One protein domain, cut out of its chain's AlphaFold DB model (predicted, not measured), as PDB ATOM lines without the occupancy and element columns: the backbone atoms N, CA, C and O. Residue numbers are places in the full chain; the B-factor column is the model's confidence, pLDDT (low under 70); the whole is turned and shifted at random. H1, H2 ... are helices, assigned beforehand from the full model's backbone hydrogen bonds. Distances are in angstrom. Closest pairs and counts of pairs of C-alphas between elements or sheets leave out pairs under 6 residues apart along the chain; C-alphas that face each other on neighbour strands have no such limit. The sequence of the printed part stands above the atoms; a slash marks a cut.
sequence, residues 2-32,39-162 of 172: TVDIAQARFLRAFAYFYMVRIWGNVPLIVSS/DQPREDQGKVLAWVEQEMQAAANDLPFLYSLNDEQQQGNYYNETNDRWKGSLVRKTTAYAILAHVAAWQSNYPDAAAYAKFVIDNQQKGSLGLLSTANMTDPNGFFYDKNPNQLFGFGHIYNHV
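What this domain is: This is residues 2 to 32 and 39 to 162 of the 172 residues of the protein "SusD-like_3 domain-containing protein" of Sphingobacterium daejeonense (UniProt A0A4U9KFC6). Look first for the long helices H1, H2 and H4, side by side in an up-and-down bundle, each running against the one before it; H5 folds back along H4 and packs on it. Towards the end of this bundle where H2 ends and H4 begins lie long loops with the short helices H3 and H6, H6 being the farthest out. The 155 printed residues hold six named helices, H1 to H6 in order, and no named strand; the class is all helix, though under half of the residues, 76, are in named elements. The whole is compact, with a radius of gyration of the C-alphas of 16.6 A and spans of 46 by 36 by 32 A.

How they stand to each other: Start at H1, residues 2 to 23. It touches H2, residues 45 to 62, at a shallow tilt of 23 degrees, opposite ways; the closest C-alphas, of Ala 6 and Ala 59, are 4.4 A apart. Next find H4, residues 93 to 106, the hub. It touches H2 with closest C-alphas Ala 60 and Lys 93 at 5.0 A, and only just touches H1, with 3 pairs of C-alphas within 8 A, through residues 10 to 17 of H1 alone; Phe 10 and Ala 96 are closest, their C-alphas 7.2 A apart. H5, residues 110 to 122, forms a helical hairpin with H4, the closest C-alphas of Ala 101 and Ala 113 being 4.1 A apart. H3, residues 83 to 86, and H6, residues 134 to 138, touch no helix. Every O i to N i+4 pair is within hydrogen-bond range in H1, H4, H5 and H6, and 13 of 14 in H2; H3 is too short for one.

Where its parts are: Find C-alpha 2 at (7.387, -23.369, 72.414); H1 runs 31.6 A to C-alpha 23. H2 spans 25.9 A, H4 20.1 A and H5 17.9 A. H6 ends at C-alpha 138, (40.658, -10.283, 86.117).

The domain as a whole: The C-alphas farthest apart, of Asp 39 and Ala 135, are 51.7 A apart. Residues 33 to 38 are not printed, and C-alphas 32 and 39 stand 13.5 A apart across this cut. The links H2 to H3 and H5 to H6 are long. Confidence is low, under 70, at residues 156 to 162.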
ATOM      1  N   THR A   2       7.789 -24.345  71.372       92.25
ATOM      2  CA  THR A   2       7.387 -23.369  72.414       92.25
ATOM      3  C   THR A   2       8.551 -22.498  72.895       92.25
ATOM      4  O   THR A   2       8.455 -21.275  72.887       92.25
ATOM      5  N   VAL A   3       9.684 -23.124  73.220       93.06
ATOM      6  CA  VAL A   3      10.889 -22.421  73.683       93.06
ATOM      7  C   VAL A   3      11.458 -21.484  72.609       93.06
ATOM      8  O   VAL A   3      11.856 -20.365  72.921       93.06
ATOM      9  N   ASP A   4      11.422 -21.890  71.337       92.75
ATOM     10  CA  ASP A   4      11.880 -21.072  70.205       92.75
ATOM     11  C   ASP A   4      11.042 -19.788  70.068       92.75
ATOM     12  O   ASP A   4      11.571 -18.686  69.912       92.75
ATOM     13  N   ILE A   5       9.716 -19.919  70.193       94.06
ATOM     14  CA  ILE A   5       8.779 -18.789  70.171       94.06
ATOM     15  C   ILE A   5       9.026 -17.873  71.372       94.06
ATOM     16  O   ILE A   5       9.037 -16.650  71.219       94.06
ATOM     17  N   ALA A   6       9.262 -18.440  72.556       96.06
ATOM     18  CA  ALA A   6       9.557 -17.674  73.761       96.06
ATOM     19  C   ALA A   6      10.842 -16.844  73.610       96.06
ATOM     20  O   ALA A   6      10.847 -15.653  73.930       96.06
ATOM     21  N   GLN A   7      11.906 -17.423  73.040       93.44
ATOM     22  CA  GLN A   7      13.135 -16.688  72.729       93.44
ATOM     23  C   GLN A   7      12.881 -15.544  71.740       93.44
ATOM     24  O   GLN A   7      13.323 -14.420  71.980       93.44
ATOM     25  N   ALA A   8      12.133 -15.789  70.659       94.25
ATOM     26  CA  ALA A   8      11.817 -14.758  69.670       94.25
ATOM     27  C   ALA A   8      10.989 -13.605  70.269       94.25
ATOM     28  O   ALA A   8      11.278 -12.432  70.016       94.25
ATOM     29  N   ARG A   9       9.991 -13.921  71.106       95.12
ATOM     30  CA  ARG A   9       9.191 -12.918  71.829       95.12
ATOM     31  C   ARG A   9      10.052 -12.089  72.771       95.12
ATOM     32  O   ARG A   9       9.954 -10.863  72.744       95.12
ATOM     33  N   PHE A  10      10.936 -12.736  73.531       96.25
ATOM     34  CA  PHE A  10      11.883 -12.036  74.390       96.25
ATOM     35  C   PHE A  10      12.790 -11.100  73.588       96.25
ATOM     36  O   PHE A  10      12.899  -9.932  73.943       96.25
ATOM     37  N   LEU A  11      13.408 -11.569  72.497       95.12
ATOM     38  CA  LEU A  11      14.305 -10.747  71.673       95.12
ATOM     39  C   LEU A  11      13.584  -9.525  71.097       95.12
ATOM     40  O   LEU A  11      14.127  -8.420  71.106       95.12
ATOM     41  N   ARG A  12      12.337  -9.706  70.648       95.44
ATOM     42  CA  ARG A  12      11.494  -8.608  70.171       95.44
ATOM     43  C   ARG A  12      11.228  -7.594  71.283       95.44
ATOM     44  O   ARG A  12      11.469  -6.405  71.090       95.44
ATOM     45  N   ALA A  13      10.767  -8.048  72.446       96.50
ATOM     46  CA  ALA A  13      10.501  -7.175  73.587       96.50
ATOM     47  C   ALA A  13      11.778  -6.465  74.076       96.50
ATOM     48  O   ALA A  13      11.759  -5.273  74.369       96.50
ATOM     49  N   PHE A  14      12.910  -7.171  74.093       95.88
ATOM     50  CA  PHE A  14      14.225  -6.633  74.429       95.88
ATOM     51  C   PHE A  14      14.621  -5.504  73.474       95.88
ATOM     52  O   PHE A  14      15.000  -4.427  73.932       95.88
ATOM     53  N   ALA A  15      14.459  -5.697  72.164       95.75
ATOM     54  CA  ALA A  15      14.715  -4.649  71.180       95.75
ATOM     55  C   ALA A  15      13.840  -3.409  71.432       95.75
ATOM     56  O   ALA A  15      14.370  -2.302  71.520       95.75
ATOM     57  N   TYR A  16      12.529  -3.582  71.641       96.88
ATOM     58  CA  TYR A  16      11.628  -2.468  71.966       96.88
ATOM     59  C   TYR A  16      12.021  -1.740  73.251       96.88
ATOM     60  O   TYR A  16      12.021  -0.511  73.276       96.88
ATOM     61  N   PHE A  17      12.435  -2.471  74.287       96.88
ATOM     62  CA  PHE A  17      12.912  -1.861  75.523       96.88
ATOM     63  C   PHE A  17      14.135  -0.965  75.295       96.88
ATOM     64  O   PHE A  17      14.211   0.135  75.842       96.88
ATOM     65  N   TYR A  18      15.104  -1.400  74.485       95.44
ATOM     66  CA  TYR A  18      16.248  -0.556  74.129       95.44
ATOM     67  C   TYR A  18      15.846   0.631  73.255       95.44
ATOM     68  O   TYR A  18      16.333   1.736  73.486       95.44
ATOM     69  N   MET A  19      14.929   0.442  72.301       96.38
ATOM     70  CA  MET A  19      14.454   1.546  71.469       96.38
ATOM     71  C   MET A  19      13.769   2.636  72.307       96.38
ATOM     72  O   MET A  19      14.049   3.819  72.117       96.38
ATOM     73  N   VAL A  20      12.952   2.257  73.294       96.62
ATOM     74  CA  VAL A  20      12.343   3.219  74.225       96.62
ATOM     75  C   VAL A  20      13.399   3.961  75.041       96.62
ATOM     76  O   VAL A  20      13.310   5.175  75.202       96.62
ATOM     77  N   ARG A  21      14.442   3.270  75.511       94.19
ATOM     78  CA  ARG A  21      15.513   3.895  76.304       94.19
ATOM     79  C   ARG A  21      16.333   4.932  75.536       94.19
ATOM     80  O   ARG A  21      16.873   5.841  76.156       94.19
ATOM     81  N   ILE A  22      16.428   4.803  74.212       95.38
ATOM     82  CA  ILE A  22      17.200   5.719  73.362       95.38
ATOM     83  C   ILE A  22      16.313   6.841  72.809       95.38
ATOM     84  O   ILE A  22      16.705   8.006  72.836       95.38
ATOM     85  N   TRP A  23      15.127   6.504  72.297       95.50
ATOM     86  CA  TRP A  23      14.285   7.431  71.530       95.50
ATOM     87  C   TRP A  23      12.977   7.827  72.229       95.50
ATOM     88  O   TRP A  23      12.300   8.744  71.760       95.50
ATOM     89  N   GLY A  24      12.600   7.171  73.328       94.19
ATOM     90  CA  GLY A  24      11.315   7.364  74.001       94.19
ATOM     91  C   GLY A  24      10.172   6.714  73.223       94.19
ATOM     92  O   GLY A  24      10.109   5.496  73.090       94.19
ATOM     93  N   ASN A  25       9.257   7.523  72.692       95.19
ATOM     94  CA  ASN A  25       8.104   7.026  71.933       95.19
ATOM     95  C   ASN A  25       8.567   6.313  70.656       95.19
ATOM     96  O   ASN A  25       9.411   6.837  69.935       95.19
ATOM     97  N   VAL A  26       8.029   5.149  70.312       94.31
ATOM     98  CA  VAL A  26       8.468   4.388  69.124       94.31
ATOM     99  C   VAL A  26       7.278   3.709  68.456       94.31
ATOM    100  O   VAL A  26       6.311   3.396  69.146       94.31
ATOM    101  N   PRO A  27       7.282   3.502  67.128       92.81
ATOM    102  CA  PRO A  27       6.205   2.766  66.473       92.81
ATOM    103  C   PRO A  27       6.181   1.319  66.968       92.81
ATOM    104  O   PRO A  27       7.209   0.646  66.934       92.81
ATOM    105  N   LEU A  28       5.023   0.836  67.418       91.94
ATOM    106  CA  LEU A  28       4.870  -0.526  67.928       91.94
ATOM    107  C   LEU A  28       4.331  -1.453  66.831       91.94
ATOM    108  O   LEU A  28       3.141  -1.462  66.527       91.94
ATOM    109  N   ILE A  29       5.215  -2.256  66.245       89.19
ATOM    110  CA  ILE A  29       4.898  -3.212  65.179       89.19
ATOM    111  C   ILE A  29       4.958  -4.636  65.744       89.19
ATOM    112  O   ILE A  29       6.033  -5.148  66.068       89.19
ATOM    113  N   VAL A  30       3.794  -5.280  65.858       86.25
ATOM    114  CA  VAL A  30       3.645  -6.610  66.490       86.25
ATOM    115  C   VAL A  30       3.287  -7.733  65.516       86.25
ATOM    116  O   VAL A  30       3.400  -8.906  65.875       86.25
ATOM    117  N   SER A  31       2.903  -7.388  64.286       81.81
ATOM    118  CA  SER A  31       2.542  -8.316  63.211       81.81
ATOM    119  C   SER A  31       3.346  -8.015  61.949       81.81
ATOM    120  O   SER A  31       3.548  -6.842  61.620       81.81
ATOM    121  N   SER A  32       3.751  -9.048  61.210       76.38
ATOM    122  CA  SER A  32       4.266  -8.865  59.853       76.38
ATOM    123  C   SER A  32       3.140  -8.387  58.931       76.38
ATOM    124  O   SER A  32       1.994  -8.817  59.054       76.38
ATOM    125  N   ASP A  39       3.622   3.760  56.999       81.69
ATOM    126  CA  ASP A  39       4.185   4.477  58.143       81.69
ATOM    127  C   ASP A  39       3.283   4.307  59.370       81.69
ATOM    128  O   ASP A  39       2.070   4.528  59.319       81.69
ATOM    129  N   GLN A  40       3.875   3.843  60.470       85.38
ATOM    130  CA  GLN A  40       3.186   3.689  61.746       85.38
ATOM    131  C   GLN A  40       3.547   4.869  62.649       85.38
ATOM    132  O   GLN A  40       4.736   5.174  62.801       85.38
ATOM    133  N   PRO A  41       2.556   5.540  63.259       90.31
ATOM    134  CA  PRO A  41       2.836   6.602  64.207       90.31
ATOM    135  C   PRO A  41       3.590   6.050  65.420       90.31
ATOM    136  O   PRO A  41       3.487   4.873  65.773       90.31
ATOM    137  N   ARG A  42       4.360   6.923  66.073       93.25
ATOM    138  CA  ARG A  42       5.040   6.585  67.327       93.25
ATOM    139  C   ARG A  42       3.987   6.375  68.414       93.25
ATOM    140  O   ARG A  42       3.103   7.209  68.580       93.25
ATOM    141  N   GLU A  43       4.119   5.288  69.158       95.69
ATOM    142  CA  GLU A  43       3.298   4.999  70.329       95.69
ATOM    143  C   GLU A  43       3.962   5.554  71.590       95.69
ATOM    144  O   GLU A  43       5.186   5.722  71.645       95.69
ATOM    145  N   ASP A  44       3.146   5.851  72.599       96.06
ATOM    146  CA  ASP A  44       3.626   6.328  73.894       96.06
ATOM    147  C   ASP A  44       4.574   5.310  74.545       96.06
ATOM    148  O   ASP A  44       4.295   4.107  74.574       96.06
ATOM    149  N   GLN A  45       5.689   5.793  75.095       95.06
ATOM    150  CA  GLN A  45       6.690   4.940  75.732       95.06
ATOM    151  C   GLN A  45       6.106   4.063  76.847       95.06
ATOM    152  O   GLN A  45       6.512   2.913  76.976       95.06
ATOM    153  N   GLY A  46       5.137   4.556  77.624       95.19
ATOM    154  CA  GLY A  46       4.501   3.798  78.696       95.19
ATOM    155  C   GLY A  46       3.709   2.614  78.150       95.19
ATOM    156  O   GLY A  46       3.823   1.504  78.666       95.19
ATOM    157  N   LYS A  47       2.986   2.819  77.043       95.69
ATOM    158  CA  LYS A  47       2.267   1.749  76.336       95.69
ATOM    159  C   LYS A  47       3.224   0.714  75.736       95.69
ATOM    160  O   LYS A  47       2.963  -0.483  75.838       95.69
ATOM    161  N   VAL A  48       4.338   1.157  75.150       96.44
ATOM    162  CA  VAL A  48       5.372   0.248  74.626       96.44
ATOM    163  C   VAL A  48       6.004  -0.564  75.761       96.44
ATOM    164  O   VAL A  48       6.144  -1.773  75.621       96.44
ATOM    165  N   LEU A  49       6.332   0.061  76.895       96.31
ATOM    166  CA  LEU A  49       6.921  -0.626  78.051       96.31
ATOM    167  C   LEU A  49       5.952  -1.621  78.700       96.31
ATOM    168  O   LEU A  49       6.369  -2.727  79.028       96.31
ATOM    169  N   ALA A  50       4.665  -1.282  78.813       96.19
ATOM    170  CA  ALA A  50       3.645  -2.214  79.297       96.19
ATOM    171  C   ALA A  50       3.521  -3.447  78.384       96.19
ATOM    172  O   ALA A  50       3.439  -4.580  78.855       96.19
ATOM    173  N   TRP A  51       3.570  -3.240  77.065       96.50
ATOM    174  CA  TRP A  51       3.586  -4.341  76.105       96.50
ATOM    175  C   TRP A  51       4.868  -5.185  76.207       96.50
ATOM    176  O   TRP A  51       4.804  -6.413  76.179       96.50
ATOM    177  N   VAL A  52       6.030  -4.542  76.368       97.31
ATOM    178  CA  VAL A  52       7.320  -5.219  76.585       97.31
ATOM    179  C   VAL A  52       7.269  -6.104  77.827       97.31
ATOM    180  O   VAL A  52       7.690  -7.257  77.757       97.31
ATOM    181  N   GLU A  53       6.753  -5.589  78.944       96.50
ATOM    182  CA  GLU A  53       6.621  -6.342  80.191       96.50
ATOM    183  C   GLU A  53       5.748  -7.588  79.992       96.50
ATOM    184  O   GLU A  53       6.180  -8.697  80.310       96.50
ATOM    185  N   GLN A  54       4.573  -7.433  79.375       96.62
ATOM    186  CA  GLN A  54       3.670  -8.548  79.083       96.62
ATOM    187  C   GLN A  54       4.335  -9.618  78.199       96.62
ATOM    188  O   GLN A  54       4.225 -10.818  78.466       96.62
ATOM    189  N   GLU A  55       5.033  -9.205  77.138       96.69
ATOM    190  CA  GLU A  55       5.732 -10.130  76.243       96.69
ATOM    191  C   GLU A  55       6.875 -10.860  76.951       96.69
ATOM    192  O   GLU A  55       7.042 -12.067  76.757       96.69
ATOM    193  N   MET A  56       7.646 -10.157  77.783       96.81
ATOM    194  CA  MET A  56       8.752 -10.749  78.533       96.81
ATOM    195  C   MET A  56       8.272 -11.700  79.629       96.81
ATOM    196  O   MET A  56       8.875 -12.756  79.789       96.81
ATOM    197  N   GLN A  57       7.189 -11.385  80.346       96.81
ATOM    198  CA  GLN A  57       6.583 -12.295  81.329       96.81
ATOM    199  C   GLN A  57       6.093 -13.580  80.662       96.81
ATOM    200  O   GLN A  57       6.374 -14.687  81.123       96.81
ATOM    201  N   ALA A  58       5.389 -13.442  79.539       96.19
ATOM    202  CA  ALA A  58       4.880 -14.590  78.815       96.19
ATOM    203  C   ALA A  58       6.022 -15.431  78.212       96.19
ATOM    204  O   ALA A  58       5.954 -16.653  78.258       96.19
ATOM    205  N   ALA A  59       7.103 -14.805  77.733       96.88
ATOM    206  CA  ALA A  59       8.317 -15.526  77.353       96.88
ATOM    207  C   ALA A  59       8.978 -16.224  78.556       96.88
ATOM    208  O   ALA A  59       9.375 -17.381  78.453       96.88
ATOM    209  N   ALA A  60       9.075 -15.563  79.712       96.12
ATOM    210  CA  ALA A  60       9.700 -16.119  80.912       96.12
ATOM    211  C   ALA A  60       9.003 -17.391  81.420       96.12
ATOM    212  O   ALA A  60       9.671 -18.280  81.950       96.12
ATOM    213  N   ASN A  61       7.684 -17.502  81.245       96.00
ATOM    214  CA  ASN A  61       6.934 -18.705  81.615       96.00
ATOM    215  C   ASN A  61       7.372 -19.936  80.808       96.00
ATOM    216  O   ASN A  61       7.512 -21.016  81.384       96.00
ATOM    217  N   ASP A  62       7.663 -19.735  79.524       96.38
ATOM    218  CA  ASP A  62       7.950 -20.787  78.546       96.38
ATOM    219  C   ASP A  62       9.450 -21.093  78.378       96.38
ATOM    220  O   ASP A  62       9.819 -22.099  77.772       96.38
ATOM    221  N   LEU A  63      10.336 -20.233  78.886       95.75
ATOM    222  CA  LEU A  63      11.784 -20.436  78.823       95.75
ATOM    223  C   LEU A  63      12.259 -21.416  79.910       95.75
ATOM    224  O   LEU A  63      11.809 -21.310  81.047       95.75
ATOM    225  N   PRO A  64      13.224 -22.308  79.630       95.44
ATOM    226  CA  PRO A  64      13.833 -23.149  80.656       95.44
ATOM    227  C   PRO A  64      14.847 -22.366  81.510       95.44
ATOM    228  O   PRO A  64      15.337 -21.297  81.115       95.44
ATOM    229  N   PHE A  65      15.216 -22.902  82.676       94.06
ATOM    230  CA  PHE A  65      16.352 -22.380  83.445       94.06
ATOM    231  C   PHE A  65      17.685 -22.709  82.774       94.06
ATOM    232  O   PHE A  65      18.572 -21.854  82.722       94.06
ATOM    233  N   LEU A  66      17.814 -23.925  82.243       92.31
ATOM    234  CA  LEU A  66      18.974 -24.407  81.496       92.31
ATOM    235  C   LEU A  66      18.515 -25.290  80.332       92.31
ATOM    236  O   LEU A  66      17.516 -25.996  80.432       92.31
ATOM    237  N   TYR A  67      19.263 -25.262  79.233       92.94
ATOM    238  CA  TYR A  67      18.970 -26.062  78.045       92.94
ATOM    239  C   TYR A  67      19.666 -27.421  78.124       92.94
ATOM    240  O   TYR A  67      20.771 -27.535  78.648       92.94
ATOM    241  N   SER A  68      19.041 -28.448  77.558       92.81
ATOM    242  CA  SER A  68      19.565 -29.812  77.460       92.81
ATOM    243  C   SER A  68      19.856 -30.491  78.805       92.81
ATOM    244  O   SER A  68      20.739 -31.343  78.889       92.81
ATOM    245  N   LEU A  69      19.124 -30.119  79.863       91.88
ATOM    246  CA  LEU A  69      19.229 -30.705  81.211       91.88
ATOM    247  C   LEU A  69      17.887 -31.224  81.750       91.88
ATOM    248  O   LEU A  69      17.707 -31.331  82.959       91.88
ATOM    249  N   ASN A  70      16.958 -31.578  80.858       89.88
ATOM    250  CA  ASN A  70      15.619 -32.066  81.211       89.88
ATOM    251  C   ASN A  70      14.829 -31.097  82.105       89.88
ATOM    252  O   ASN A  70      14.164 -31.514  83.053       89.88
ATOM    253  N   ASP A  71      14.908 -29.804  81.792       91.81
ATOM    254  CA  ASP A  71      14.057 -28.792  82.408       91.81
ATOM    255  C   ASP A  71      12.584 -29.060  82.043       91.81
ATOM    256  O   ASP A  71      12.278 -29.605  80.979       91.81
ATOM    257  N   GLU A  72      11.653 -28.676  82.915       90.69
ATOM    258  CA  GLU A  72      10.214 -28.853  82.692       90.69
ATOM    259  C   GLU A  72       9.745 -28.224  81.373       90.69
ATOM    260  O   GLU A  72       8.899 -28.792  80.683       90.69
ATOM    261  N   GLN A  73      10.307 -27.069  81.005       91.94
ATOM    262  CA  GLN A  73       9.971 -26.367  79.766       91.94
ATOM    263  C   GLN A  73      10.723 -26.924  78.546       91.94
ATOM    264  O   GLN A  73      10.325 -26.676  77.405       91.94
ATOM    265  N   GLN A  74      11.803 -27.685  78.758       92.56
ATOM    266  CA  GLN A  74      12.614 -28.256  77.687       92.56
ATOM    267  C   GLN A  74      13.238 -29.599  78.104       92.56
ATOM    268  O   GLN A  74      14.313 -29.664  78.700       92.56
ATOM    269  N   GLN A  75      12.565 -30.687  77.719       89.69
ATOM    270  CA  GLN A  75      13.038 -32.055  77.938       89.69
ATOM    271  C   GLN A  75      13.983 -32.527  76.824       89.69
ATOM    272  O   GLN A  75      13.800 -32.180  75.654       89.69
ATOM    273  N   GLY A  76      14.969 -33.356  77.179       89.50
ATOM    274  CA  GLY A  76      15.953 -33.909  76.247       89.50
ATOM    275  C   GLY A  76      16.984 -32.891  75.757       89.50
ATOM    276  O   GLY A  76      17.083 -31.783  76.278       89.50
ATOM    277  N   ASN A  77      17.760 -33.262  74.737       91.38
ATOM    278  CA  ASN A  77      18.766 -32.379  74.144       91.38
ATOM    279  C   ASN A  77      18.113 -31.370  73.196       91.38
ATOM    280  O   ASN A  77      17.519 -31.746  72.183       91.38
ATOM    281  N   TYR A  78      18.274 -30.084  73.487       90.69
ATOM    282  CA  TYR A  78      17.841 -29.012  72.602       90.69
ATOM    283  C   TYR A  78      18.684 -29.022  71.318       90.69
ATOM    284  O   TYR A  78      19.907 -28.897  71.381       90.69
ATOM    285  N   TYR A  79      18.037 -29.230  70.165       90.38
ATOM    286  CA  TYR A  79      18.679 -29.408  68.852       90.38
ATOM    287  C   TYR A  79      19.814 -30.452  68.821       90.38
ATOM    288  O   TYR A  79      20.797 -30.272  68.114       90.38
ATOM    289  N   ASN A  80      19.674 -31.559  69.564       90.00
ATOM    290  CA  ASN A  80      20.689 -32.622  69.686       90.00
ATOM    291  C   ASN A  80      22.038 -32.174  70.281       90.00
ATOM    292  O   ASN A  80      23.011 -32.920  70.219       90.00
ATOM    293  N   GLU A  81      22.083 -31.002  70.907       89.44
ATOM    294  CA  GLU A  81      23.284 -30.438  71.520       89.44
ATOM    295  C   GLU A  81      23.206 -30.491  73.048       89.44
ATOM    296  O   GLU A  81      22.121 -30.502  73.638       89.44
ATOM    297  N   THR A  82      24.360 -30.499  73.713       90.44
ATOM    298  CA  THR A  82      24.451 -30.509  75.182       90.44
ATOM    299  C   THR A  82      24.343 -29.096  75.764       90.44
ATOM    300  O   THR A  82      24.469 -28.095  75.059       90.44
ATOM    301  N   ASN A  83      24.140 -28.989  77.082       88.94
ATOM    302  CA  ASN A  83      24.035 -27.701  77.783       88.94
ATOM    303  C   ASN A  83      25.238 -26.774  77.527       88.94
ATOM    304  O   ASN A  83      25.091 -25.553  77.468       88.94
ATOM    305  N   ASP A  84      26.428 -27.344  77.326       86.62
ATOM    306  CA  ASP A  84      27.641 -26.581  77.043       86.62
ATOM    307  C   ASP A  84      27.558 -25.781  75.745       86.62
ATOM    308  O   ASP A  84      28.200 -24.738  75.639       86.62
ATOM    309  N   ARG A  85      26.741 -26.203  74.773       85.31
ATOM    310  CA  ARG A  85      26.497 -25.421  73.558       85.31
ATOM    311  C   ARG A  85      25.746 -24.124  73.868       85.31
ATOM    312  O   ARG A  85      26.050 -23.103  73.254       85.31
ATOM    313  N   TRP A  86      24.819 -24.166  74.821       86.69
ATOM    314  CA  TRP A  86      23.785 -23.147  75.018       86.69
ATOM    315  C   TRP A  86      24.029 -22.208  76.202       86.69
ATOM    316  O   TRP A  86      23.513 -21.086  76.207       86.69
ATOM    317  N   LYS A  87      24.814 -22.643  77.199       83.50
ATOM    318  CA  LYS A  87      25.150 -21.833  78.380       83.50
ATOM    319  C   LYS A  87      25.732 -20.476  77.965       83.50
ATOM    320  O   LYS A  87      26.617 -20.414  77.121       83.50
ATOM    321  N   GLY A  88      25.224 -19.391  78.543       80.38
ATOM    322  CA  GLY A  88      25.703 -18.027  78.277       80.38
ATOM    323  C   GLY A  88      25.258 -17.391  76.951       80.38
ATOM    324  O   GLY A  88      25.366 -16.177  76.809       80.38
ATOM    325  N   SER A  89      24.721 -18.165  76.000       82.25
ATOM    326  CA  SER A  89      24.379 -17.664  74.654       82.25
ATOM    327  C   SER A  89      22.877 -17.522  74.414       82.25
ATOM    328  O   SER A  89      22.445 -16.582  73.753       82.25
ATOM    329  N   LEU A  90      22.063 -18.439  74.947       88.62
ATOM    330  CA  LEU A  90      20.608 -18.386  74.787       88.62
ATOM    331  C   LEU A  90      19.923 -17.677  75.953       88.62
ATOM    332  O   LEU A  90      20.381 -17.709  77.098       88.62
ATOM    333  N   VAL A  91      18.772 -17.077  75.654       92.19
ATOM    334  CA  VAL A  91      17.883 -16.493  76.660       92.19
ATOM    335  C   VAL A  91      17.363 -17.608  77.564       92.19
ATOM    336  O   VAL A  91      16.860 -18.622  77.083       92.19
ATOM    337  N   ARG A  92      17.467 -17.417  78.879       93.44
ATOM    338  CA  ARG A  92      16.959 -18.334  79.906       93.44
ATOM    339  C   ARG A  92      15.861 -17.664  80.722       93.44
ATOM    340  O   ARG A  92      15.706 -16.443  80.681       93.44
ATOM    341  N   LYS A  93      15.145 -18.443  81.534       95.31
ATOM    342  CA  LYS A  93      14.155 -17.902  82.476       95.31
ATOM    343  C   LYS A  93      14.758 -16.823  83.380       95.31
ATOM    344  O   LYS A  93      14.199 -15.739  83.508       95.31
ATOM    345  N   THR A  94      15.944 -17.070  83.938       94.69
ATOM    346  CA  THR A  94      16.670 -16.088  84.767       94.69
ATOM    347  C   THR A  94      17.026 -14.818  83.998       94.69
ATOM    348  O   THR A  94      16.918 -13.728  84.551       94.69
ATOM    349  N   THR A  95      17.386 -14.930  82.719       94.38
ATOM    350  CA  THR A  95      17.633 -13.789  81.831       94.38
ATOM    351  C   THR A  95      16.386 -12.931  81.653       94.38
ATOM    352  O   THR A  95      16.461 -11.708  81.760       94.38
ATOM    353  N   ALA A  96      15.239 -13.567  81.399       96.50
ATOM    354  CA  ALA A  96      13.981 -12.865  81.187       96.50
ATOM    355  C   ALA A  96      13.570 -12.067  82.431       96.50
ATOM    356  O   ALA A  96      13.295 -10.873  82.325       96.50
ATOM    357  N   TYR A  97      13.641 -12.683  83.615       97.12
ATOM    358  CA  TYR A  97      13.366 -11.996  84.880       97.12
ATOM    359  C   TYR A  97      14.390 -10.907  85.219       97.12
ATOM    360  O   TYR A  97      14.013  -9.860  85.741       97.12
ATOM    361  N   ALA A  98      15.668 -11.098  84.879       96.06
ATOM    362  CA  ALA A  98      16.673 -10.057  85.069       96.06
ATOM    363  C   ALA A  98      16.337  -8.807  84.242       96.06
ATOM    364  O   ALA A  98      16.329  -7.702  84.779       96.06
ATOM    365  N   ILE A  99      15.995  -8.964  82.958       96.25
ATOM    366  CA  ILE A  99      15.607  -7.821  82.121       96.25
ATOM    367  C   ILE A  99      14.254  -7.235  82.542       96.25
ATOM    368  O   ILE A  99      14.129  -6.013  82.547       96.25
ATOM    369  N   LEU A 100      13.283  -8.046  82.974       97.31
ATOM    370  CA  LEU A 100      12.028  -7.550  83.558       97.31
ATOM    371  C   LEU A 100      12.276  -6.633  84.762       97.31
ATOM    372  O   LEU A 100      11.646  -5.584  84.865       97.31
ATOM    373  N   ALA A 101      13.245  -6.958  85.624       97.38
ATOM    374  CA  ALA A 101      13.632  -6.078  86.725       97.38
ATOM    375  C   ALA A 101      14.130  -4.709  86.221       97.38
ATOM    376  O   ALA A 101      13.773  -3.674  86.783       97.38
ATOM    377  N   HIS A 102      14.902  -4.683  85.127       96.38
ATOM    378  CA  HIS A 102      15.318  -3.433  84.485       96.38
ATOM    379  C   HIS A 102      14.143  -2.662  83.863       96.38
ATOM    380  O   HIS A 102      14.125  -1.435  83.951       96.38
ATOM    381  N   VAL A 103      13.182  -3.350  83.235       96.62
ATOM    382  CA  VAL A 103      11.978  -2.732  82.648       96.62
ATOM    383  C   VAL A 103      11.131  -2.077  83.742       96.62
ATOM    384  O   VAL A 103      10.846  -0.883  83.652       96.62
ATOM    385  N   ALA A 104      10.832  -2.810  84.818       96.94
ATOM    386  CA  ALA A 104      10.065  -2.302  85.953       96.94
ATOM    387  C   ALA A 104      10.762  -1.109  86.629       96.94
ATOM    388  O   ALA A 104      10.125  -0.097  86.927       96.94
ATOM    389  N   ALA A 105      12.089  -1.168  86.791       96.69
ATOM    390  CA  ALA A 105      12.868  -0.044  87.305       96.69
ATOM    391  C   ALA A 105      12.788   1.192  86.390       96.69
ATOM    392  O   ALA A 105      12.691   2.313  86.885       96.69
ATOM    393  N   TRP A 106      12.782   1.001  85.065       95.62
ATOM    394  CA  TRP A 106      12.626   2.091  84.096       95.62
ATOM    395  C   TRP A 106      11.235   2.735  84.156       95.62
ATOM    396  O   TRP A 106      11.103   3.948  84.018       95.62
ATOM    397  N   GLN A 107      10.196   1.944  84.429       94.88
ATOM    398  CA  GLN A 107       8.833   2.432  84.666       94.88
ATOM    399  C   GLN A 107       8.638   3.043  86.067       94.88
ATOM    400  O   GLN A 107       7.531   3.456  86.399       94.88
ATOM    401  N   SER A 108       9.691   3.122  86.893       95.81
ATOM    402  CA  SER A 108       9.630   3.539  88.306       95.81
ATOM    403  C   SER A 108       8.764   2.635  89.200       95.81
ATOM    404  O   SER A 108       8.362   3.029  90.294       95.81
ATOM    405  N   ASN A 109       8.505   1.398  88.767       95.75
ATOM    406  CA  ASN A 109       7.799   0.382  89.539       95.75
ATOM    407  C   ASN A 109       8.801  -0.461  90.347       95.75
ATOM    408  O   ASN A 109       9.165  -1.585  89.995       95.75
ATOM    409  N   TYR A 110       9.298   0.126  91.436       96.25
ATOM    410  CA  TYR A 110      10.298  -0.507  92.298       96.25
ATOM    411  C   TYR A 110       9.826  -1.781  93.024       96.25
ATOM    412  O   TYR A 110      10.665  -2.667  93.206       96.25
ATOM    413  N   PRO A 111       8.544  -1.927  93.427       97.56
ATOM    414  CA  PRO A 111       8.041  -3.187  93.973       97.56
ATOM    415  C   PRO A 111       8.247  -4.375  93.026       97.56
ATOM    416  O   PRO A 111       8.834  -5.381  93.430       97.56
ATOM    417  N   ASP A 112       7.861  -4.231  91.757       95.88
ATOM    418  CA  ASP A 112       7.998  -5.314  90.778       95.88
ATOM    419  C   ASP A 112       9.462  -5.531  90.387       95.88
ATOM    420  O   ASP A 112       9.916  -6.671  90.289       95.88
ATOM    421  N   ALA A 113      10.257  -4.458  90.285       97.19
ATOM    422  CA  ALA A 113      11.697  -4.577  90.068       97.19
ATOM    423  C   ALA A 113      12.379  -5.419  91.161       97.19
ATOM    424  O   ALA A 113      13.192  -6.298  90.860       97.19
ATOM    425  N   ALA A 114      12.019  -5.191  92.430       97.75
ATOM    426  CA  ALA A 114      12.526  -5.967  93.554       97.75
ATOM    427  C   ALA A 114      12.043  -7.424  93.507       97.75
ATOM    428  O   ALA A 114      12.841  -8.334  93.741       97.75
ATOM    429  N   ALA A 115      10.773  -7.663  93.168       98.00
ATOM    430  CA  ALA A 115      10.220  -9.010  93.044       98.00
ATOM    431  C   ALA A 115      10.923  -9.823  91.942       98.00
ATOM    432  O   ALA A 115      11.352 -10.954  92.184       98.00
ATOM    433  N   TYR A 116      11.119  -9.235  90.759       97.62
ATOM    434  CA  TYR A 116      11.810  -9.885  89.644       97.62
ATOM    435  C   TYR A 116      13.293 -10.135  89.945       97.62
ATOM    436  O   TYR A 116      13.799 -11.228  89.684       97.62
ATOM    437  N   ALA A 117      13.993  -9.174  90.556       96.88
ATOM    438  CA  ALA A 117      15.380  -9.368  90.978       96.88
ATOM    439  C   ALA A 117      15.499 -10.478  92.035       96.88
ATOM    440  O   ALA A 117      16.375 -11.343  91.939       96.88
ATOM    441  N   LYS A 118      14.578 -10.507  93.008       97.62
ATOM    442  CA  LYS A 118      14.518 -11.563  94.022       97.62
ATOM    443  C   LYS A 118      14.302 -12.933  93.385       97.62
ATOM    444  O   LYS A 118      14.985 -13.878  93.765       97.62
ATOM    445  N   PHE A 119      13.429 -13.039  92.382       96.75
ATOM    446  CA  PHE A 119      13.217 -14.290  91.655       96.75
ATOM    447  C   PHE A 119      14.521 -14.833  91.053       96.75
ATOM    448  O   PHE A 119      14.796 -16.029  91.163       96.75
ATOM    449  N   VAL A 120      15.348 -13.976  90.444       95.44
ATOM    450  CA  VAL A 120      16.643 -14.394  89.877       95.44
ATOM    451  C   VAL A 120      17.594 -14.885  90.969       95.44
ATOM    452  O   VAL A 120      18.219 -15.930  90.798       95.44
ATOM    453  N   ILE A 121      17.673 -14.173  92.096       95.12
ATOM    454  CA  ILE A 121      18.533 -14.533  93.233       95.12
ATOM    455  C   ILE A 121      18.090 -15.861  93.864       95.12
ATOM    456  O   ILE A 121      18.916 -16.746  94.089       95.12
ATOM    457  N   ASP A 122      16.791 -16.032  94.103       96.69
ATOM    458  CA  ASP A 122      16.224 -17.246  94.701       96.69
ATOM    459  C   ASP A 122      16.420 -18.473  93.794       96.69
ATOM    460  O   ASP A 122      16.591 -19.592  94.277       96.69
ATOM    461  N   ASN A 123      16.433 -18.275  92.471       94.94
ATOM    462  CA  ASN A 123      16.612 -19.343  91.487       94.94
ATOM    463  C   ASN A 123      18.035 -19.404  90.901       94.94
ATOM    464  O   ASN A 123      18.249 -20.066  89.881       94.94
ATOM    465  N   GLN A 124      19.023 -18.770  91.545       93.19
ATOM    466  CA  GLN A 124      20.404 -18.734  91.050       93.19
ATOM    467  C   GLN A 124      20.982 -20.140  90.824       93.19
ATOM    468  O   GLN A 124      21.587 -20.394  89.789       93.19
ATOM    469  N   GLN A 125      20.700 -21.094  91.719       92.62
ATOM    470  CA  GLN A 125      21.177 -22.477  91.595       92.62
ATOM    471  C   GLN A 125      20.583 -23.186  90.372       92.62
ATOM    472  O   GLN A 125      21.309 -23.855  89.642       92.62
ATOM    473  N   LYS A 126      19.283 -22.988  90.099       91.75
ATOM    474  CA  LYS A 126      18.623 -23.555  88.912       91.75
ATOM    475  C   LYS A 126      19.207 -22.992  87.618       91.75
ATOM    476  O   LYS A 126      19.345 -23.717  86.645       91.75
ATOM    477  N   GLY A 127      19.576 -21.710  87.619       89.44
ATOM    478  CA  GLY A 127      20.235 -21.052  86.490       89.44
ATOM    479  C   GLY A 127      21.747 -21.279  86.401       89.44
ATOM    480  O   GLY A 127      22.367 -20.723  85.493       89.44
ATOM    481  N   SER A 128      22.346 -22.053  87.317       91.88
ATOM    482  CA  SER A 128      23.803 -22.202  87.462       91.88
ATOM    483  C   SER A 128      24.530 -20.848  87.580       91.88
ATOM    484  O   SER A 128      25.555 -20.601  86.953       91.88
ATOM    485  N   LEU A 129      23.948 -19.932  88.356       92.00
ATOM    486  CA  LEU A 129      24.474 -18.598  88.634       92.00
ATOM    487  C   LEU A 129      25.173 -18.570  89.998       92.00
ATOM    488  O   LEU A 129      24.755 -19.252  90.935       92.00
ATOM    489  N   GLY A 130      26.198 -17.734  90.128       91.75
ATOM    490  CA  GLY A 130      26.900 -17.494  91.382       91.75
ATOM    491  C   GLY A 130      27.674 -16.179  91.389       91.75
ATOM    492  O   GLY A 130      27.939 -15.576  90.348       91.75
ATOM    493  N   LEU A 131      28.047 -15.734  92.589       90.69
ATOM    494  CA  LEU A 131      28.921 -14.576  92.761       90.69
ATOM    495  C   LEU A 131      30.343 -14.919  92.315       90.69
ATOM    496  O   LEU A 131      30.878 -15.979  92.642       90.69
ATOM    497  N   LEU A 132      30.955 -13.994  91.585       91.38
ATOM    498  CA  LEU A 132      32.306 -14.141  91.064       91.38
ATOM    499  C   LEU A 132      33.296 -13.389  91.947       91.38
ATOM    500  O   LEU A 132      33.007 -12.303  92.446       91.38
ATOM    501  N   SER A 133      34.479 -13.967  92.133       94.06
ATOM    502  CA  SER A 133      35.576 -13.289  92.818       94.06
ATOM    503  C   SER A 133      36.250 -12.281  91.889       94.06
ATOM    504  O   SER A 133      36.256 -12.451  90.667       94.06
ATOM    505  N   THR A 134      36.909 -11.271  92.462       93.19
ATOM    506  CA  THR A 134      37.743 -10.340  91.687       93.19
ATOM    507  C   THR A 134      38.793 -11.082  90.864       93.19
ATOM    508  O   THR A 134      39.021 -10.720  89.717       93.19
ATOM    509  N   ALA A 135      39.359 -12.168  91.405       93.88
ATOM    510  CA  ALA A 135      40.301 -13.015  90.678       93.88
ATOM    511  C   ALA A 135      39.686 -13.563  89.380       93.88
ATOM    512  O   ALA A 135      40.307 -13.452  88.330       93.88
ATOM    513  N   ASN A 136      38.443 -14.060  89.417       92.44
ATOM    514  CA  ASN A 136      37.748 -14.530  88.217       92.44
ATOM    515  C   ASN A 136      37.398 -13.395  87.237       92.44
ATOM    516  O   ASN A 136      37.322 -13.631  86.038       92.44
ATOM    517  N   MET A 137      37.197 -12.165  87.710       89.50
ATOM    518  CA  MET A 137      36.936 -11.024  86.824       89.50
ATOM    519  C   MET A 137      38.191 -10.535  86.092       89.50
ATOM    520  O   MET A 137      38.075  -9.964  85.010       89.50
ATOM    521  N   THR A 138      39.374 -10.734  86.678       92.25
ATOM    522  CA  THR A 138      40.658 -10.283  86.117       92.25
ATOM    523  C   THR A 138      41.441 -11.378  85.395       92.25
ATOM    524  O   THR A 138      42.416 -11.071  84.714       92.25
ATOM    525  N   ASP A 139      41.065 -12.646  85.567       91.81
ATOM    526  CA  ASP A 139      41.737 -13.777  84.925       91.81
ATOM    527  C   ASP A 139      41.473 -13.777  83.403       91.81
ATOM    528  O   ASP A 139      40.313 -13.654  82.993       91.81
ATOM    529  N   PRO A 140      42.501 -13.950  82.548       87.94
ATOM    530  CA  PRO A 140      42.321 -14.124  81.104       87.94
ATOM    531  C   PRO A 140      41.390 -15.282  80.707       87.94
ATOM    532  O   PRO A 140      40.806 -15.233  79.630       87.94
ATOM    533  N   ASN A 141      41.246 -16.295  81.568       88.44
ATOM    534  CA  ASN A 141      40.337 -17.440  81.438       88.44
ATOM    535  C   ASN A 141      39.094 -17.315  82.350       88.44
ATOM    536  O   ASN A 141      38.435 -18.305  82.674       88.44
ATOM    537  N   GLY A 142      38.813 -16.103  82.827       87.75
ATOM    538  CA  GLY A 142      37.769 -15.787  83.791       87.75
ATOM    539  C   GLY A 142      36.397 -15.501  83.177       87.75
ATOM    540  O   GLY A 142      36.003 -16.083  82.172       87.75
ATOM    541  N   PHE A 143      35.638 -14.577  83.773       88.00
ATOM    542  CA  PHE A 143      34.267 -14.252  83.343       88.00
ATOM    543  C   PHE A 143      34.141 -13.840  81.868       88.00
ATOM    544  O   PHE A 143      33.120 -14.106  81.230       88.00
ATOM    545  N   PHE A 144      35.159 -13.158  81.347       85.62
ATOM    546  CA  PHE A 144      35.191 -12.652  79.975       85.62
ATOM    547  C   PHE A 144      35.770 -13.665  78.974       85.62
ATOM    548  O   PHE A 144      35.850 -13.363  77.784       85.62
ATOM    549  N   TYR A 145      36.165 -14.853  79.439       83.50
ATOM    550  CA  TYR A 145      36.630 -15.939  78.588       83.50
ATOM    551  C   TYR A 145      35.472 -16.847  78.179       83.50
ATOM    552  O   TYR A 145      34.816 -17.456  79.028       83.50
ATOM    553  N   ASP A 146      35.266 -16.960  76.864       82.81
ATOM    554  CA  ASP A 146      34.206 -17.765  76.246       82.81
ATOM    555  C   ASP A 146      32.815 -17.491  76.870       82.81
ATOM    556  O   ASP A 146      32.562 -16.457  77.502       82.81
ATOM    557  N   LYS A 147      31.874 -18.407  76.655       82.69
ATOM    558  CA  LYS A 147      30.558 -18.411  77.280       82.69
ATOM    559  C   LYS A 147      30.565 -19.163  78.603       82.69
ATOM    560  O   LYS A 147      31.093 -20.271  78.728       82.69
ATOM    561  N   ASN A 148      29.886 -18.602  79.594       85.94
ATOM    562  CA  ASN A 148      29.714 -19.256  80.885       85.94
ATOM    563  C   ASN A 148      28.295 -19.056  81.437       85.94
ATOM    564  O   ASN A 148      27.592 -18.133  81.031       85.94
ATOM    565  N   PRO A 149      27.847 -19.912  82.374       85.25
ATOM    566  CA  PRO A 149      26.501 -19.816  82.929       85.25
ATOM    567  C   PRO A 149      26.208 -18.497  83.657       85.25
ATOM    568  O   PRO A 149      25.046 -18.093  83.683       85.25
ATOM    569  N   ASN A 150      27.226 -17.807  84.189       89.06
ATOM    570  CA  ASN A 150      27.070 -16.516  84.869       89.06
ATOM    571  C   ASN A 150      26.796 -15.355  83.904       89.06
ATOM    572  O   ASN A 150      26.251 -14.332  84.316       89.06
ATOM    573  N   GLN A 151      27.109 -15.505  82.616       88.38
ATOM    574  CA  GLN A 151      26.653 -14.578  81.588       88.38
ATOM    575  C   GLN A 151      25.159 -14.823  81.343       88.38
ATOM    576  O   GLN A 151      24.755 -15.799  80.711       88.38
ATOM    577  N   LEU A 152      24.299 -13.958  81.887       86.75
ATOM    578  CA  LEU A 152      22.844 -14.098  81.746       86.75
ATOM    579  C   LEU A 152      22.404 -14.082  80.281       86.75
ATOM    580  O   LEU A 152      21.511 -14.838  79.907       86.75
ATOM    581  N   PHE A 153      23.042 -13.253  79.462       84.31
ATOM    582  CA  PHE A 153      22.801 -13.173  78.031       84.31
ATOM    583  C   PHE A 153      24.014 -12.578  77.335       84.31
ATOM    584  O   PHE A 153      24.540 -11.560  77.787       84.31
ATOM    585  N   GLY A 154      24.433 -13.190  76.235       80.06
ATOM    586  CA  GLY A 154      25.527 -12.701  75.413       80.06
ATOM    587  C   GLY A 154      25.228 -12.925  73.941       80.06
ATOM    588  O   GLY A 154      24.883 -14.030  73.529       80.06
ATOM    589  N   PHE A 155      25.405 -11.878  73.139       74.88
ATOM    590  CA  PHE A 155      25.516 -12.012  71.691       74.88
ATOM    591  C   PHE A 155      26.968 -12.384  71.389       74.88
ATOM    592  O   PHE A 155      27.846 -11.525  71.339       74.88
ATOM    593  N   GLY A 156      27.238 -13.686  71.342       63.00
ATOM    594  CA  GLY A 156      28.594 -14.204  71.203       63.00
ATOM    595  C   GLY A 156      29.054 -14.246  69.751       63.00
ATOM    596  O   GLY A 156      28.364 -14.817  68.917       63.00
ATOM    597  N   HIS A 157      30.246 -13.699  69.501       56.06
ATOM    598  CA  HIS A 157      31.196 -14.247  68.536       56.06
ATOM    599  C   HIS A 157      32.021 -15.284  69.299       56.06
ATOM    600  O   HIS A 157      32.937 -14.933  70.046       56.06
ATOM    601  N   ILE A 158      31.650 -16.555  69.208       59.66
ATOM    602  CA  ILE A 158      32.288 -17.601  70.008       59.66
ATOM    603  C   ILE A 158      33.619 -17.964  69.347       59.66
ATOM    604  O   ILE A 158      33.649 -18.496  68.236       59.66
ATOM    605  N   TYR A 159      34.732 -17.704  70.041       56.25
ATOM    606  CA  TYR A 159      36.081 -18.029  69.557       56.25
ATOM    607  C   TYR A 159      36.193 -19.511  69.157       56.25
ATOM    608  O   TYR A 159      36.646 -19.833  68.061       56.25
ATOM    609  N   ASN A 160      35.658 -20.405  69.997       56.00
ATOM    610  CA  ASN A 160      35.629 -21.853  69.769       56.00
ATOM    611  C   ASN A 160      34.685 -22.299  68.639       56.00
ATOM    612  O   ASN A 160      34.790 -23.427  68.165       56.00
ATOM    613  N   HIS A 161      33.766 -21.439  68.195       61.97
ATOM    614  CA  HIS A 161      32.929 -21.692  67.021       61.97
ATOM    615  C   HIS A 161      33.454 -20.978  65.774       61.97
ATOM    616  O   HIS A 161      32.777 -20.986  64.750       61.97
ATOM    617  N   VAL A 162      34.660 -20.391  65.832       53.50
ATOM    618  CA  VAL A 162      35.342 -19.827  64.656       53.50
ATOM    619  C   VAL A 162      34.582 -18.612  64.073       53.50
ATOM    620  O   VAL A 162      34.898 -18.111  63.000       53.50
TER     621      VAL A 162